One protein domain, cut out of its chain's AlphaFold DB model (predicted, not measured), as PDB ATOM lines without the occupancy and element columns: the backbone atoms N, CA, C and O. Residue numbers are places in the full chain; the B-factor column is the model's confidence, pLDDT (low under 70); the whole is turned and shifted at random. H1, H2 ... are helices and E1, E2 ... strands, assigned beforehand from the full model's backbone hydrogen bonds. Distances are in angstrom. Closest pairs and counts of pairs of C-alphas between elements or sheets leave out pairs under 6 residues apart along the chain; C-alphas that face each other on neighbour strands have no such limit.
ATOM      1  N   TYR A 246      27.048 -22.165  24.119       86.00
ATOM      2  CA  TYR A 246      28.465 -22.518  24.082       86.00
ATOM      3  C   TYR A 246      28.743 -23.356  22.835       86.00
ATOM      4  O   TYR A 246      28.129 -24.405  22.646       86.00
ATOM      5  N   ASP A 247      29.645 -22.891  21.975       87.94
ATOM      6  CA  ASP A 247      30.023 -23.601  20.749       87.94
ATOM      7  C   ASP A 247      31.002 -24.736  21.069       87.94
ATOM      8  O   ASP A 247      32.130 -24.490  21.491       87.94
ATOM      9  N   ILE A 248      30.572 -25.978  20.846       89.00
ATOM     10  CA  ILE A 248      31.372 -27.185  21.086       89.00
ATOM     11  C   ILE A 248      31.858 -27.846  19.795       89.00
ATOM     12  O   ILE A 248      32.474 -28.910  19.864       89.00
ATOM     13  N   THR A 249      31.616 -27.237  18.630       87.56
ATOM     14  CA  THR A 249      31.826 -27.843  17.304       87.56
ATOM     15  C   THR A 249      33.213 -28.471  17.172       87.56
ATOM     16  O   THR A 249      33.342 -29.641  16.820       87.56
ATOM     17  N   LYS A 250      34.263 -27.731  17.552       84.25
ATOM     18  CA  LYS A 250      35.666 -28.175  17.439       84.25
ATOM     19  C   LYS A 250      36.035 -29.359  18.334       84.25
ATOM     20  O   LYS A 250      37.042 -30.013  18.083       84.25
ATOM     21  N   PHE A 251      35.257 -29.609  19.380       84.81
ATOM     22  CA  PHE A 251      35.513 -30.660  20.364       84.81
ATOM     23  C   PHE A 251      34.547 -31.837  20.226       84.81
ATOM     24  O   PHE A 251      34.584 -32.755  21.042       84.81
ATOM     25  N   SER A 252      33.654 -31.790  19.238       86.88
ATOM     26  CA  SER A 252      32.543 -32.720  19.101       86.88
ATOM     27  C   SER A 252      32.798 -33.770  18.023       86.88
ATOM     28  O   SER A 252      33.260 -33.458  16.927       86.88
ATOM     29  N   GLN A 253      32.462 -35.020  18.330       87.38
ATOM     30  CA  GLN A 253      32.378 -36.116  17.366       87.38
ATOM     31  C   GLN A 253      30.981 -36.725  17.409       87.38
ATOM     32  O   GLN A 253      30.388 -36.878  18.476       87.38
ATOM     33  N   TRP A 254      30.449 -37.085  16.250       86.62
ATOM     34  CA  TRP A 254      29.167 -37.761  16.146       86.62
ATOM     35  C   TRP A 254      29.346 -39.250  16.363       86.62
ATOM     36  O   TRP A 254      30.280 -39.837  15.829       86.62
ATOM     37  N   ARG A 255      28.430 -39.871  17.102       85.75
ATOM     38  CA  ARG A 255      28.343 -41.319  17.270       85.75
ATOM     39  C   ARG A 255      26.939 -41.785  16.904       85.75
ATOM     40  O   ARG A 255      25.950 -41.296  17.446       85.75
ATOM     41  N   LEU A 256      26.853 -42.734  15.981       83.31
ATOM     42  CA  LEU A 256      25.617 -43.413  15.598       83.31
ATOM     43  C   LEU A 256      25.719 -44.896  15.928       83.31
ATOM     44  O   LEU A 256      26.752 -45.519  15.686       83.31
ATOM     45  N   LYS A 257      24.617 -45.471  16.412       80.69
ATOM     46  CA  LYS A 257      24.499 -46.906  16.659       80.69
ATOM     47  C   LYS A 257      23.514 -47.537  15.684       80.69
ATOM     48  O   LYS A 257      22.354 -47.133  15.606       80.69
ATOM     49  N   ARG A 258      23.950 -48.557  14.954       79.81
ATOM     50  CA  ARG A 258      23.146 -49.266  13.955       79.81
ATOM     51  C   ARG A 258      22.907 -50.709  14.380       79.81
ATOM     52  O   ARG A 258      23.847 -51.422  14.707       79.81
ATOM     53  N   SER A 259      21.656 -51.156  14.346       78.88
ATOM     54  CA  SER A 259      21.314 -52.575  14.501       78.88
ATOM     55  C   SER A 259      21.697 -53.334  13.229       78.88
ATOM     56  O   SER A 259      21.226 -52.992  12.142       78.88
ATOM     57  N   LEU A 260      22.512 -54.388  13.344       77.50
ATOM     58  CA  LEU A 260      22.867 -55.231  12.192       77.50
ATOM     59  C   LEU A 260      21.720 -56.157  11.759       77.50
ATOM     60  O   LEU A 260      21.698 -56.615  10.621       77.50
ATOM     61  N   LYS A 261      20.745 -56.405  12.641       76.94
ATOM     62  CA  LYS A 261      19.581 -57.254  12.358       76.94
ATOM     63  C   LYS A 261      18.489 -56.519  11.583       76.94
ATOM     64  O   LYS A 261      17.895 -57.087  10.674       76.94
ATOM     65  N   THR A 262      18.198 -55.273  11.959       73.12
ATOM     66  CA  THR A 262      17.131 -54.459  11.344       73.12
ATOM     67  C   THR A 262      17.661 -53.442  10.339       73.12
ATOM     68  O   THR A 262      16.897 -52.918   9.537       73.12
ATOM     69  N   GLY A 263      18.959 -53.136  10.387       67.56
ATOM     70  CA  GLY A 263      19.582 -52.077   9.596       67.56
ATOM     71  C   GLY A 263      19.277 -50.662  10.097       67.56
ATOM     72  O   GLY A 263      19.850 -49.717   9.552       67.56
ATOM     73  N   ASN A 264      18.429 -50.513  11.120       70.94
ATOM     74  CA  ASN A 264      17.986 -49.226  11.644       70.94
ATOM     75  C   ASN A 264      19.055 -48.564  12.517       70.94
ATOM     76  O   ASN A 264      19.739 -49.219  13.309       70.94
ATOM     77  N   PHE A 265      19.143 -47.242  12.404       70.62
ATOM     78  CA  PHE A 265      19.943 -46.408  13.291       70.62
ATOM     79  C   PHE A 265      19.131 -46.028  14.531       70.62
ATOM     80  O   PHE A 265      17.952 -45.688  14.445       70.62
ATOM     81  N   SER A 266      19.782 -46.075  15.685       69.75
ATOM     82  CA  SER A 266      19.248 -45.704  16.992       69.75
ATOM     83  C   SER A 266      20.298 -44.882  17.742       69.75
ATOM     84  O   SER A 266      21.487 -45.001  17.457       69.75
ATOM     85  N   ASN A 267      19.866 -44.051  18.691       73.00
ATOM     86  CA  ASN A 267      20.738 -43.285  19.589       73.00
ATOM     87  C   ASN A 267      21.785 -42.420  18.864       73.00
ATOM     88  O   ASN A 267      22.972 -42.743  18.837       73.00
ATOM     89  N   VAL A 268      21.342 -41.291  18.306       84.25
ATOM     90  CA  VAL A 268      22.255 -40.256  17.802       84.25
ATOM     91  C   VAL A 268      22.940 -39.589  18.989       84.25
ATOM     92  O   VAL A 268      22.275 -39.026  19.862       84.25
ATOM     93  N   GLN A 269      24.265 -39.659  19.027       88.75
ATOM     94  CA  GLN A 269      25.071 -39.142  20.118       88.75
ATOM     95  C   GLN A 269      26.102 -38.133  19.622       88.75
ATOM     96  O   GLN A 269      26.642 -38.253  18.525       88.75
ATOM     97  N   ILE A 270      26.400 -37.152  20.468       89.75
ATOM     98  CA  ILE A 270      27.541 -36.254  20.318       89.75
ATOM     99  C   ILE A 270      28.483 -36.512  21.487       89.75
ATOM    100  O   ILE A 270      28.068 -36.514  22.644       89.75
ATOM    101  N   VAL A 271      29.747 -36.763  21.183       89.38
ATOM    102  CA  VAL A 271      30.786 -37.106  22.149       89.38
ATOM    103  C   VAL A 271      31.768 -35.947  22.228       89.38
ATOM    104  O   VAL A 271      32.235 -35.458  21.203       89.38
ATOM    105  N   VAL A 272      32.065 -35.505  23.448       88.12
ATOM    106  CA  VAL A 272      32.976 -34.390  23.730       88.12
ATOM    107  C   VAL A 272      33.953 -34.812  24.831       88.12
ATOM    108  O   VAL A 272      33.512 -35.414  25.809       88.12
ATOM    109  N   PRO A 273      35.260 -34.504  24.748       84.75
ATOM    110  CA  PRO A 273      36.214 -34.814  25.811       84.75
ATOM    111  C   PRO A 273      35.787 -34.255  27.176       84.75
ATOM    112  O   PRO A 273      35.321 -33.120  27.271       84.75
ATOM    113  N   ILE A 274      35.999 -35.014  28.255       78.94
ATOM    114  CA  ILE A 274      35.561 -34.629  29.611       78.94
ATOM    115  C   ILE A 274      36.236 -33.353  30.132       78.94
ATOM    116  O   ILE A 274      35.687 -32.662  30.986       78.94
ATOM    117  N   LYS A 275      37.411 -33.023  29.579       72.94
ATOM    118  CA  LYS A 275      38.165 -31.792  29.863       72.94
ATOM    119  C   LYS A 275      37.424 -30.527  29.420       72.94
ATOM    120  O   LYS A 275      37.710 -29.450  29.932       72.94
ATOM    121  N   VAL A 276      36.485 -30.650  28.484       74.00
ATOM    122  CA  VAL A 276      35.641 -29.546  28.031       74.00
ATOM    123  C   VAL A 276      34.528 -29.334  29.055       74.00
ATOM    124  O   VAL A 276      33.647 -30.182  29.226       74.00
ATOM    125  N   VAL A 277      34.571 -28.199  29.756       70.06
ATOM    126  CA  VAL A 277      33.594 -27.861  30.799       70.06
ATOM    127  C   VAL A 277      32.262 -27.472  30.161       70.06
ATOM    128  O   VAL A 277      32.093 -26.364  29.663       70.06
ATOM    129  N   VAL A 278      31.308 -28.394  30.203       73.69
ATOM    130  CA  VAL A 278      29.928 -28.222  29.726       73.69
ATOM    131  C   VAL A 278      28.957 -28.130  30.915       73.69
ATOM    132  O   VAL A 278      29.232 -28.722  31.967       73.69
ATOM    133  N   PRO A 279      27.822 -27.414  30.793       68.69
ATOM    134  CA  PRO A 279      26.792 -27.389  31.834       68.69
ATOM    135  C   PRO A 279      26.292 -28.800  32.184       68.69
ATOM    136  O   PRO A 279      26.221 -29.655  31.313       68.69
ATOM    137  N   LEU A 280      25.911 -29.034  33.448       65.62
ATOM    138  CA  LEU A 280      25.428 -30.345  33.932       65.62
ATOM    139  C   LEU A 280      24.102 -30.790  33.300       65.62
ATOM    140  O   LEU A 280      23.809 -31.980  33.227       65.62
ATOM    141  N   THR A 281      23.277 -29.823  32.911       70.25
ATOM    142  CA  THR A 281      22.013 -30.037  32.211       70.25
ATOM    143  C   THR A 281      21.957 -29.058  31.059       70.25
ATOM    144  O   THR A 281      21.952 -27.841  31.270       70.25
ATOM    145  N   CYS A 282      21.924 -29.586  29.847       78.38
ATOM    146  CA  CYS A 282      21.879 -28.790  28.642       78.38
ATOM    147  C   CYS A 282      21.250 -29.578  27.506       78.38
ATOM    148  O   CYS A 282      21.218 -30.806  27.509       78.38
ATOM    149  N   ASP A 283      20.824 -28.835  26.506       86.75
ATOM    150  CA  ASP A 283      20.264 -29.347  25.275       86.75
ATOM    151  C   ASP A 283      21.158 -28.899  24.099       86.75
ATOM    152  O   ASP A 283      22.045 -28.050  24.266       86.75
ATOM    153  N   ILE A 284      20.955 -29.477  22.911       89.56
ATOM    154  CA  ILE A 284      21.851 -29.298  21.758       89.56
ATOM    155  C   ILE A 284      21.139 -28.616  20.592       89.56
ATOM    156  O   ILE A 284      20.150 -29.119  20.054       89.56
ATOM    157  N   GLU A 285      21.694 -27.490  20.157       91.44
ATOM    158  CA  GLU A 285      21.336 -26.816  18.915       91.44
ATOM    159  C   GLU A 285      22.350 -27.161  17.825       91.44
ATOM    160  O   GLU A 285      23.559 -27.027  18.000       91.44
ATOM    161  N   LEU A 286      21.835 -27.601  16.683       91.81
ATOM    162  CA  LEU A 286      22.609 -27.863  15.481       91.81
ATOM    163  C   LEU A 286      22.265 -26.802  14.451       91.81
ATOM    164  O   LEU A 286      21.105 -26.687  14.042       91.81
ATOM    165  N   PHE A 287      23.256 -26.041  14.018       92.25
ATOM    166  CA  PHE A 287      23.078 -25.040  12.981       92.25
ATOM    167  C   PHE A 287      23.610 -25.555  11.644       92.25
ATOM    168  O   PHE A 287      24.814 -25.700  11.466       92.25
ATOM    169  N   ASP A 288      22.697 -25.828  10.709       90.88
ATOM    170  CA  ASP A 288      23.013 -26.155   9.318       90.88
ATOM    171  C   ASP A 288      23.466 -24.879   8.600       90.88
ATOM    172  O   ASP A 288      22.652 -24.000   8.290       90.88
ATOM    173  N   ILE A 289      24.770 -24.796   8.334       88.00
ATOM    174  CA  ILE A 289      25.421 -23.654   7.687       88.00
ATOM    175  C   ILE A 289      24.843 -23.407   6.287       88.00
ATOM    176  O   ILE A 289      24.569 -22.261   5.916       88.00
ATOM    177  N   LYS A 290      24.621 -24.475   5.510       85.62
ATOM    178  CA  LYS A 290      24.190 -24.389   4.107       85.62
ATOM    179  C   LYS A 290      22.741 -23.924   4.004       85.62
ATOM    180  O   LYS A 290      22.427 -23.061   3.189       85.62
ATOM    181  N   LYS A 291      21.856 -24.485   4.832       87.25
ATOM    182  CA  LYS A 291      20.418 -24.161   4.812       87.25
ATOM    183  C   LYS A 291      20.041 -22.999   5.725       87.25
ATOM    184  O   LYS A 291      18.882 -22.589   5.704       87.25
ATOM    185  N   GLN A 292      20.976 -22.491   6.533       88.06
ATOM    186  CA  GLN A 292      20.726 -21.471   7.558       88.06
ATOM    187  C   GLN A 292      19.561 -21.876   8.481       88.06
ATOM    188  O   GLN A 292      18.671 -21.080   8.798       88.06
ATOM    189  N   LYS A 293      19.532 -23.156   8.881       88.50
ATOM    190  CA  LYS A 293      18.447 -23.755   9.669       88.50
ATOM    191  C   LYS A 293      18.985 -24.286  10.989       88.50
ATOM    192  O   LYS A 293      20.003 -24.962  11.026       88.50
ATOM    193  N   VAL A 294      18.258 -24.018  12.069       88.94
ATOM    194  CA  VAL A 294      18.573 -24.541  13.403       88.94
ATOM    195  C   VAL A 294      17.695 -25.755  13.681       88.94
ATOM    196  O   VAL A 294      16.470 -25.668  13.571       88.94
ATOM    197  N   LEU A 295      18.307 -26.869  14.065       88.38
ATOM    198  CA  LEU A 295      17.633 -28.021  14.651       88.38
ATOM    199  C   LEU A 295      17.921 -28.049  16.150       88.38
ATOM    200  O   LEU A 295      19.031 -27.760  16.584       88.38
ATOM    201  N   ARG A 296      16.905 -28.366  16.944       87.81
ATOM    202  CA  ARG A 296      16.947 -28.268  18.401       87.81
ATOM    203  C   ARG A 296      16.582 -29.617  18.997       87.81
ATOM    204  O   ARG A 296      15.482 -30.103  18.744       87.81
ATOM    205  N   PHE A 297      17.472 -30.193  19.795       85.50
ATOM    206  CA  PHE A 297      17.273 -31.491  20.429       85.50
ATOM    207  C   PHE A 297      17.453 -31.395  21.934       85.50
ATOM    208  O   PHE A 297      18.454 -30.860  22.412       85.50
ATOM    209  N   LYS A 298      16.517 -31.992  22.679       82.62
ATOM    210  CA  LYS A 298      16.790 -32.301  24.080       82.62
ATOM    211  C   LYS A 298      17.924 -33.313  24.151       82.62
ATOM    212  O   LYS A 298      17.956 -34.237  23.336       82.62
ATOM    213  N   ALA A 299      18.823 -33.164  25.116       84.25
ATOM    214  CA  ALA A 299      19.955 -34.072  25.255       84.25
ATOM    215  C   ALA A 299      20.000 -34.716  26.645       84.25
ATOM    216  O   ALA A 299      19.821 -34.064  27.671       84.25
ATOM    217  N   SER A 300      20.250 -36.025  26.683       80.94
ATOM    218  CA  SER A 300      20.638 -36.719  27.911       80.94
ATOM    219  C   SER A 300      22.157 -36.794  27.967       80.94
ATOM    220  O   SER A 300      22.778 -37.379  27.080       80.94
ATOM    221  N   GLN A 301      22.749 -36.193  28.997       83.50
ATOM    222  CA  GLN A 301      24.189 -36.216  29.216       83.50
ATOM    223  C   GLN A 301      24.579 -37.386  30.124       83.50
ATOM    224  O   GLN A 301      24.018 -37.560  31.207       83.50
ATOM    225  N   GLN A 302      25.577 -38.156  29.703       81.81
ATOM    226  CA  GLN A 302      26.225 -39.189  30.507       81.81
ATOM    227  C   GLN A 302      27.739 -38.993  30.471       81.81
ATOM    228  O   GLN A 302      28.312 -38.672  29.432       81.81
ATOM    229  N   LYS A 303      28.393 -39.179  31.619       79.88
ATOM    230  CA  LYS A 303      29.854 -39.207  31.714       79.88
ATOM    231  C   LYS A 303      30.292 -40.661  31.692       79.88
ATOM    232  O   LYS A 303      29.906 -41.413  32.585       79.88
ATOM    233  N   VAL A 304      31.042 -41.041  30.667       76.88
ATOM    234  CA  VAL A 304      31.552 -42.402  30.486       76.88
ATOM    235  C   VAL A 304      33.029 -42.276  30.148       76.88
ATOM    236  O   VAL A 304      33.376 -41.614  29.172       76.88
ATOM    237  N   ASP A 305      33.881 -42.874  30.978       80.69
ATOM    238  CA  ASP A 305      35.339 -42.773  30.878       80.69
ATOM    239  C   ASP A 305      35.811 -41.302  30.797       80.69
ATOM    240  O   ASP A 305      35.440 -40.479  31.637       80.69
ATOM    241  N   ASP A 306      36.585 -40.959  29.763       81.12
ATOM    242  CA  ASP A 306      37.144 -39.622  29.521       81.12
ATOM    243  C   ASP A 306      36.282 -38.747  28.587       81.12
ATOM    244  O   ASP A 306      36.762 -37.742  28.045       81.12
ATOM    245  N   VAL A 307      34.998 -39.082  28.387       83.62
ATOM    246  CA  VAL A 307      34.092 -38.329  27.500       83.62
ATOM    247  C   VAL A 307      32.730 -37.998  28.128       83.62
ATOM    248  O   VAL A 307      32.117 -38.778  28.855       83.62
ATOM    249  N   ASN A 308      32.218 -36.818  27.783       83.31
ATOM    250  CA  ASN A 308      30.812 -36.453  27.905       83.31
ATOM    251  C   ASN A 308      30.063 -36.963  26.664       83.31
ATOM    252  O   ASN A 308      30.372 -36.561  25.541       83.31
ATOM    253  N   GLN A 309      29.072 -37.826  26.863       88.62
ATOM    254  CA  GLN A 309      28.194 -38.339  25.815       88.62
ATOM    255  C   GLN A 309      26.829 -37.660  25.911       88.62
ATOM    256  O   GLN A 309      26.150 -37.752  26.934       88.62
ATOM    257  N   PHE A 310      26.415 -36.998  24.837       89.31
ATOM    258  CA  PHE A 310      25.115 -36.357  24.713       89.31
ATOM    259  C   PHE A 310      24.231 -37.172  23.779       89.31
ATOM    260  O   PHE A 310      24.434 -37.160  22.570       89.31
ATOM    261  N   THR A 311      23.242 -37.873  24.326       87.75
ATOM    262  CA  THR A 311      22.252 -38.609  23.527       87.75
ATOM    263  C   THR A 311      21.102 -37.683  23.157       87.75
ATOM    264  O   THR A 311      20.407 -37.184  24.044       87.75
ATOM    265  N   LEU A 312      20.900 -37.461  21.858       87.69
ATOM    266  CA  LEU A 312      19.825 -36.623  21.336       87.69
ATOM    267  C   LEU A 312      18.488 -37.368  21.428       87.69
ATOM    268  O   LEU A 312      18.313 -38.438  20.842       87.69
ATOM    269  N   ILE A 313      17.541 -36.801  22.172       80.25
ATOM    270  CA  ILE A 313      16.206 -37.367  22.394       80.25
ATOM    271  C   ILE A 313      15.316 -37.047  21.186       80.25
ATOM    272  O   ILE A 313      15.362 -35.933  20.665       80.25
ATOM    273  N   ASP A 314      14.513 -38.025  20.752       79.31
ATOM    274  CA  ASP A 314      13.610 -37.937  19.590       79.31
ATOM    275  C   ASP A 314      14.311 -37.515  18.281       79.31
ATOM    276  O   ASP A 314      13.702 -36.933  17.383       79.31
ATOM    277  N   CYS A 315      15.611 -37.807  18.168       81.94
ATOM    278  CA  CYS A 315      16.396 -37.546  16.969       81.94
ATOM    279  C   CYS A 315      16.319 -38.734  16.007       81.94
ATOM    280  O   CYS A 315      16.806 -39.828  16.305       81.94
ATOM    281  N   TYR A 316      15.724 -38.511  14.836       81.12
ATOM    282  CA  TYR A 316      15.614 -39.520  13.787       81.12
ATOM    283  C   TYR A 316      16.777 -39.414  12.803       81.12
ATOM    284  O   TYR A 316      17.193 -38.319  12.421       81.12
ATOM    285  N   TYR A 317      17.253 -40.561  12.314       76.94
ATOM    286  CA  TYR A 317      18.375 -40.628  11.372       76.94
ATOM    287  C   TYR A 317      18.172 -39.772  10.114       76.94
ATOM    288  O   TYR A 317      19.114 -39.134   9.659       76.94
ATOM    289  N   GLU A 318      16.946 -39.672   9.593       79.31
ATOM    290  CA  GLU A 318      16.638 -38.826   8.429       79.31
ATOM    291  C   GLU A 318      16.971 -37.343   8.654       79.31
ATOM    292  O   GLU A 318      17.408 -36.656   7.731       79.31
ATOM    293  N   GLN A 319      16.832 -36.840   9.886       82.38
ATOM    294  CA  GLN A 319      17.199 -35.459  10.217       82.38
ATOM    295  C   GLN A 319      18.716 -35.258  10.141       82.38
ATOM    296  O   GLN A 319      19.164 -34.206   9.697       82.38
ATOM    297  N   ILE A 320      19.498 -36.271  10.522       80.75
ATOM    298  CA  ILE A 320      20.965 -36.248  10.446       80.75
ATOM    299  C   ILE A 320      21.444 -36.464   9.010       80.75
ATOM    300  O   ILE A 320      22.340 -35.766   8.548       80.75
ATOM    301  N   LYS A 321      20.795 -37.355   8.256       77.81
ATOM    302  CA  LYS A 321      21.065 -37.575   6.830       77.81
ATOM    303  C   LYS A 321      20.910 -36.289   6.014       77.81
ATOM    304  O   LYS A 321      21.720 -36.008   5.137       77.81
ATOM    305  N   GLN A 322      19.919 -35.460   6.348       78.81
ATOM    306  CA  GLN A 322      19.750 -34.139   5.736       78.81
ATOM    307  C   GLN A 322      20.891 -33.154   6.036       78.81
ATOM    308  O   GLN A 322      21.069 -32.224   5.245       78.81
ATOM    309  N   LEU A 323      21.599 -33.320   7.159       79.00
ATOM    310  CA  LEU A 323      22.763 -32.511   7.541       79.00
ATOM    311  C   LEU A 323      24.056 -33.014   6.887       79.00
ATOM    312  O   LEU A 323      24.926 -32.206   6.572       79.00
ATOM    313  N   LEU A 324      24.168 -34.330   6.674       73.31
ATOM    314  CA  LEU A 324      25.303 -34.969   5.998       73.31
ATOM    315  C   LEU A 324      25.414 -34.533   4.524       73.31
ATOM    316  O   LEU A 324      26.508 -34.257   4.048       73.31
ATOM    317  N   GLY A 325      24.286 -34.370   3.823       65.75
ATOM    318  CA  GLY A 325      24.264 -33.996   2.401       65.75
ATOM    319  C   GLY A 325      24.457 -35.185   1.447       65.75
ATOM    320  O   GLY A 325      24.432 -36.336   1.873       65.75
ATOM    321  N   GLU A 326      24.581 -34.910   0.141       54.91
ATOM    322  CA  GLU A 326      24.801 -35.935  -0.907       54.91
ATOM    323  C   GLU A 326      26.281 -36.334  -1.064       54.91
ATOM    324  O   GLU A 326      26.586 -37.391  -1.611       54.91
ATOM    325  N   GLU A 327      27.200 -35.514  -0.549       48.66
ATOM    326  CA  GLU A 327      28.649 -35.699  -0.646       48.66
ATOM    327  C   GLU A 327      29.228 -36.066   0.720       48.66
ATOM    328  O   GLU A 327      29.670 -35.193   1.454       48.66
ATOM    329  N   GLU A 328      29.154 -37.350   1.069       49.56
ATOM    330  CA  GLU A 328      30.115 -38.107   1.890       49.56
ATOM    331  C   GLU A 328      29.436 -39.425   2.291       49.56
ATOM    332  O   GLU A 328      28.641 -39.507   3.229       49.56
ATOM    333  N   GLU A 329      29.748 -40.508   1.569       48.84
ATOM    334  CA  GLU A 329      29.693 -41.831   2.193       48.84
ATOM    335  C   GLU A 329      30.515 -41.745   3.481       48.84
ATOM    336  O   GLU A 329      31.610 -41.194   3.431       48.84
ATOM    337  N   LEU A 330      29.990 -42.281   4.590       52.19
ATOM    338  CA  LEU A 330      30.631 -42.462   5.901       52.19
ATOM    339  C   LEU A 330      32.028 -43.120   5.765       52.19
ATOM    340  O   LEU A 330      32.217 -44.294   6.088       52.19
ATOM    341  N   LYS A 331      33.014 -42.398   5.234       49.47
ATOM    342  CA  LYS A 331      34.363 -42.872   4.940       49.47
ATOM    343  C   LYS A 331      35.234 -42.569   6.148       49.47
ATOM    344  O   LYS A 331      35.245 -41.456   6.649       49.47
ATOM    345  N   GLU A 332      35.908 -43.631   6.579       48.25
ATOM    346  CA  GLU A 332      36.750 -43.760   7.774       48.25
ATOM    347  C   GLU A 332      35.990 -43.899   9.098       48.25
ATOM    348  O   GLU A 332      35.872 -42.983   9.897       48.25
ATOM    349  N   HIS A 333      35.519 -45.120   9.357       49.50
ATOM    350  CA  HIS A 333      34.947 -45.502  10.642       49.50
ATOM    351  C   HIS A 333      35.751 -46.636  11.261       49.50
ATOM    352  O   HIS A 333      35.870 -47.712  10.671       49.50
ATOM    353  N   GLN A 334      36.235 -46.431  12.485       50.72
ATOM    354  CA  GLN A 334      36.500 -47.542  13.393       50.72
ATOM    355  C   GLN A 334      35.155 -48.206  13.700       50.72
ATOM    356  O   GLN A 334      34.380 -47.724  14.520       50.72
ATOM    357  N   LYS A 335      34.849 -49.275  12.965       59.38
ATOM    358  CA  LYS A 335      33.642 -50.073  13.167       59.38
ATOM    359  C   LYS A 335      33.864 -50.984  14.360       59.38
ATOM    360  O   LYS A 335      34.533 -52.008  14.238       59.38
ATOM    361  N   ASN A 336      33.281 -50.624  15.492       66.19
ATOM    362  CA  ASN A 336      33.228 -51.512  16.643       66.19
ATOM    363  C   ASN A 336      31.899 -52.262  16.609       66.19
ATOM    364  O   ASN A 336      30.828 -51.653  16.629       66.19
ATOM    365  N   ILE A 337      31.982 -53.590  16.517       71.38
ATOM    366  CA  ILE A 337      30.825 -54.478  16.608       71.38
ATOM    367  C   ILE A 337      30.760 -54.999  18.036       71.38
ATOM    368  O   ILE A 337      31.729 -55.568  18.536       71.38
ATOM    369  N   PHE A 338      29.616 -54.831  18.685       72.94
ATOM    370  CA  PHE A 338      29.388 -55.331  20.036       72.94
ATOM    371  C   PHE A 338      28.006 -55.961  20.159       72.94
ATOM    372  O   PHE A 338      27.117 -55.745  19.332       72.94
ATOM    373  N   TYR A 339      27.853 -56.782  21.194       73.25
ATOM    374  CA  TYR A 339      26.631 -57.521  21.471       73.25
ATOM    375  C   TYR A 339      25.913 -56.909  22.664       73.25
ATOM    376  O   TYR A 339      26.493 -56.773  23.738       73.25
ATOM    377  N   GLU A 340      24.633 -56.602  22.494       69.25
ATOM    378  CA  GLU A 340      23.771 -56.143  23.577       69.25
ATOM    379  C   GLU A 340      22.428 -56.869  23.481       69.25
ATOM    380  O   GLU A 340      21.815 -56.920  22.417       69.25
ATOM    381  N   ASN A 341      21.990 -57.491  24.580       67.06
ATOM    382  CA  ASN A 341      20.730 -58.246  24.657       67.06
ATOM    383  C   ASN A 341      20.539 -59.308  23.548       67.06
ATOM    384  O   ASN A 341      19.420 -59.573  23.116       67.06
ATOM    385  N   GLY A 342      21.630 -59.929  23.082       73.00
ATOM    386  CA  GLY A 342      21.596 -60.967  22.042       73.00
ATOM    387  C   GLY A 342      21.530 -60.445  20.600       73.00
ATOM    388  O   GLY A 342      21.401 -61.247  19.676       73.00
ATOM    389  N   GLU A 343      21.645 -59.133  20.386       76.12
ATOM    390  CA  GLU A 343      21.693 -58.503  19.065       76.12
ATOM    391  C   GLU A 343      23.052 -57.825  18.825       76.12
ATOM    392  O   GLU A 343      23.670 -57.301  19.752       76.12
ATOM    393  N   GLN A 344      23.536 -57.865  17.578       79.94
ATOM    394  CA  GLN A 344      24.770 -57.185  17.183       79.94
ATOM    395  C   GLN A 344      24.489 -55.742  16.756       79.94
ATOM    396  O   GLN A 344      23.615 -55.483  15.920       79.94
ATOM    397  N   PHE A 345      25.305 -54.827  17.265       78.81
ATOM    398  CA  PHE A 345      25.279 -53.417  16.907       78.81
ATOM    399  C   PHE A 345      26.613 -52.979  16.308       78.81
ATOM    400  O   PHE A 345      27.671 -53.448  16.723       78.81
ATOM    401  N   GLU A 346      26.540 -52.074  15.336       79.88
ATOM    402  CA  GLU A 346      27.672 -51.375  14.729       79.88
ATOM    403  C   GLU A 346      27.681 -49.926  15.233       79.88
ATOM    404  O   GLU A 346      26.693 -49.203  15.077       79.88
ATOM    405  N   GLU A 347      28.788 -49.505  15.843       78.31
ATOM    406  CA  GLU A 347      29.029 -48.107  16.214       78.31
ATOM    407  C   GLU A 347      29.896 -47.388  15.179       78.31
ATOM    408  O   GLU A 347      30.888 -47.922  14.681       78.31
ATOM    409  N   VAL A 348      29.488 -46.160  14.862       74.75
ATOM    410  CA  VAL A 348      29.994 -45.355  13.749       74.75
ATOM    411  C   VAL A 348      30.293 -43.946  14.279       74.75
ATOM    412  O   VAL A 348      29.371 -43.211  14.631       74.75
ATOM    413  N   LEU A 349      31.582 -43.595  14.382       76.50
ATOM    414  CA  LEU A 349      32.087 -42.254  14.711       76.50
ATOM    415  C   LEU A 349      32.427 -41.403  13.474       76.50
ATOM    416  O   LEU A 349      33.337 -41.767  12.739       76.50
ATOM    417  N   PHE A 350      31.790 -40.241  13.305       76.38
ATOM    418  CA  PHE A 350      32.032 -39.312  12.185       76.38
ATOM    419  C   PHE A 350      32.037 -37.845  12.630       76.38
ATOM    420  O   PHE A 350      31.714 -37.500  13.768       76.38
ATOM    421  N   SER A 351      32.371 -36.955  11.699       75.25
ATOM    422  CA  SER A 351      32.227 -35.506  11.830       75.25
ATOM    423  C   SER A 351      31.369 -34.957  10.696       75.25
ATOM    424  O   SER A 351      31.501 -35.409   9.565       75.25
ATOM    425  N   ILE A 352      30.530 -33.957  10.977       79.62
ATOM    426  CA  ILE A 352      29.786 -33.219   9.946       79.62
ATOM    427  C   ILE A 352      30.425 -31.840   9.803       79.62
ATOM    428  O   ILE A 352      30.377 -31.039  10.734       79.62
ATOM    429  N   SER A 353      31.015 -31.553   8.644       74.75
ATOM    430  CA  SER A 353      31.755 -30.306   8.395       74.75
ATOM    431  C   SER A 353      30.863 -29.061   8.278       74.75
ATOM    432  O   SER A 353      31.298 -27.956   8.587       74.75
ATOM    433  N   ASN A 354      29.605 -29.226   7.858       84.00
ATOM    434  CA  ASN A 354      28.674 -28.124   7.571       84.00
ATOM    435  C   ASN A 354      27.707 -27.800   8.724       84.00
ATOM    436  O   ASN A 354      26.654 -27.198   8.492       84.00
ATOM    437  N   VAL A 355      28.024 -28.220   9.949       89.00
ATOM    438  CA  VAL A 355      27.158 -28.023  11.118       89.00
ATOM    439  C   VAL A 355      27.950 -27.422  12.270       89.00
ATOM    440  O   VAL A 355      28.957 -27.988  12.684       89.00
ATOM    441  N   GLU A 356      27.461 -26.314  12.828       90.50
ATOM    442  CA  GLU A 356      27.921 -25.831  14.136       90.50
ATOM    443  C   GLU A 356      27.085 -26.505  15.239       90.50
ATOM    444  O   GLU A 356      25.852 -26.535  15.167       90.50
ATOM    445  N   ILE A 357      27.753 -27.072  16.246       91.25
ATOM    446  CA  ILE A 357      27.146 -27.770  17.384       91.25
ATOM    447  C   ILE A 357      27.263 -26.892  18.621       91.25
ATOM    448  O   ILE A 357      28.359 -26.583  19.090       91.25
ATOM    449  N   VAL A 358      26.117 -26.520  19.177       90.38
ATOM    450  CA  VAL A 358      26.030 -25.560  20.272       90.38
ATOM    451  C   VAL A 358      25.267 -26.172  21.430       90.38
ATOM    452  O   VAL A 358      24.155 -26.676  21.284       90.38
ATOM    453  N   VAL A 359      25.870 -26.095  22.607       89.06
ATOM    454  CA  VAL A 359      25.241 -26.468  23.866       89.06
ATOM    455  C   VAL A 359      24.521 -25.253  24.428       89.06
ATOM    456  O   VAL A 359      25.094 -24.165  24.496       89.06
ATOM    457  N   THR A 360      23.278 -25.426  24.868       84.12
ATOM    458  CA  THR A 360      22.510 -24.356  25.515       84.12
ATOM    459  C   THR A 360      21.808 -24.840  26.774       84.12
ATOM    460  O   THR A 360      21.339 -25.974  26.863       84.12
ATOM    461  N   THR A 361      21.732 -23.962  27.771       72.62
ATOM    462  CA  THR A 361      21.008 -24.207  29.029       72.62
ATOM    463  C   THR A 361      19.569 -23.696  28.997       72.62
ATOM    464  O   THR A 361      18.846 -23.839  29.983       72.62
TER     465      THR A 361
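This is residues 246 to 361 of the 855 residues of the protein "AAA domain-containing protein" of Trepomonas sp. PC1 (UniProt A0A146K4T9). A curled sheet of six strands, E5, E6, E2, E1, E8 and E7 in that order, is partly covered by a small sheet of three, E4, E3 and E9, with the strands crossed at 81 degrees: a sandwich, two sheets only partly face to face. The one short helix, H1, sits at one side of the gap between the sheets, and E7 with the near part of E8 reaches away from the small sheet. The printed part has 116 residues, with named elements in the order E1 E2 E3 E4 E5 E6 H1 E7 E8 E9; both sheets are antiparallel and the class is mostly strand. It is compact, with a radius of gyration of the C-alphas of 14.1 A and spans of 38 by 34 by 25 A.

In the larger sheet, E1 is residues 253 to 259, 20.0 A long, and begins at C-alpha 253 (32.378, -36.116, 17.366). E2 is residues 265 to 273, 23.6 A, and E8 is residues 343 to 350, 22.9 A. E5 is residues 299 to 304, E6 307 to 312 and E7 336 to 340. In the smaller sheet, E3 is residues 283 to 288, 16.5 A, E4 is 293 to 297, and E9 is 355 to 360, ending at C-alpha 360 (22.510, -24.356, 25.515). H1 is residues 317 to 324, 10.4 A.

The larger sheet is strongly twisted, with edge strands E5 and E7. The hairpin E1 and E2 has N 255 and O 269 at 2.8 A; E1 and E8 have N 256 and O 348 at 2.9 A. The hairpin E7 and E8 has N 345 and O 338 at 2.9 A. E6 and E2 have N 310 and O 270 at 2.8 A, and the hairpin E5 and E6 has N 302 and O 309 at 2.9 A. E4 runs on into E5 at 62 degrees across one residue. In the smaller sheet, the hairpin E3 and E4 has N 286 and O 295 at 2.8 A, and E3 and E9 have N 285 and O 358 at 2.8 A. H1 is on the smaller sheet at a height of 10.6 A, and only grazes the larger with residues 317 to 320; the closest C-alphas of H1 and E2, Tyr 317 and Phe 265, are 6.3 A apart. In H1, 3 of 4 O i to N i+4 pairs are within hydrogen-bond range. E1 and E9 are apart.

The C-alphas farthest apart, those of Gln 292 and Gly 342, are 42.1 A apart. The printed part has no cut, and the link from H1 to E7, 11 residues, is long. Mean pLDDT of the printed part is 78.4; 18 residues are under 70, among them residues 325 to 336.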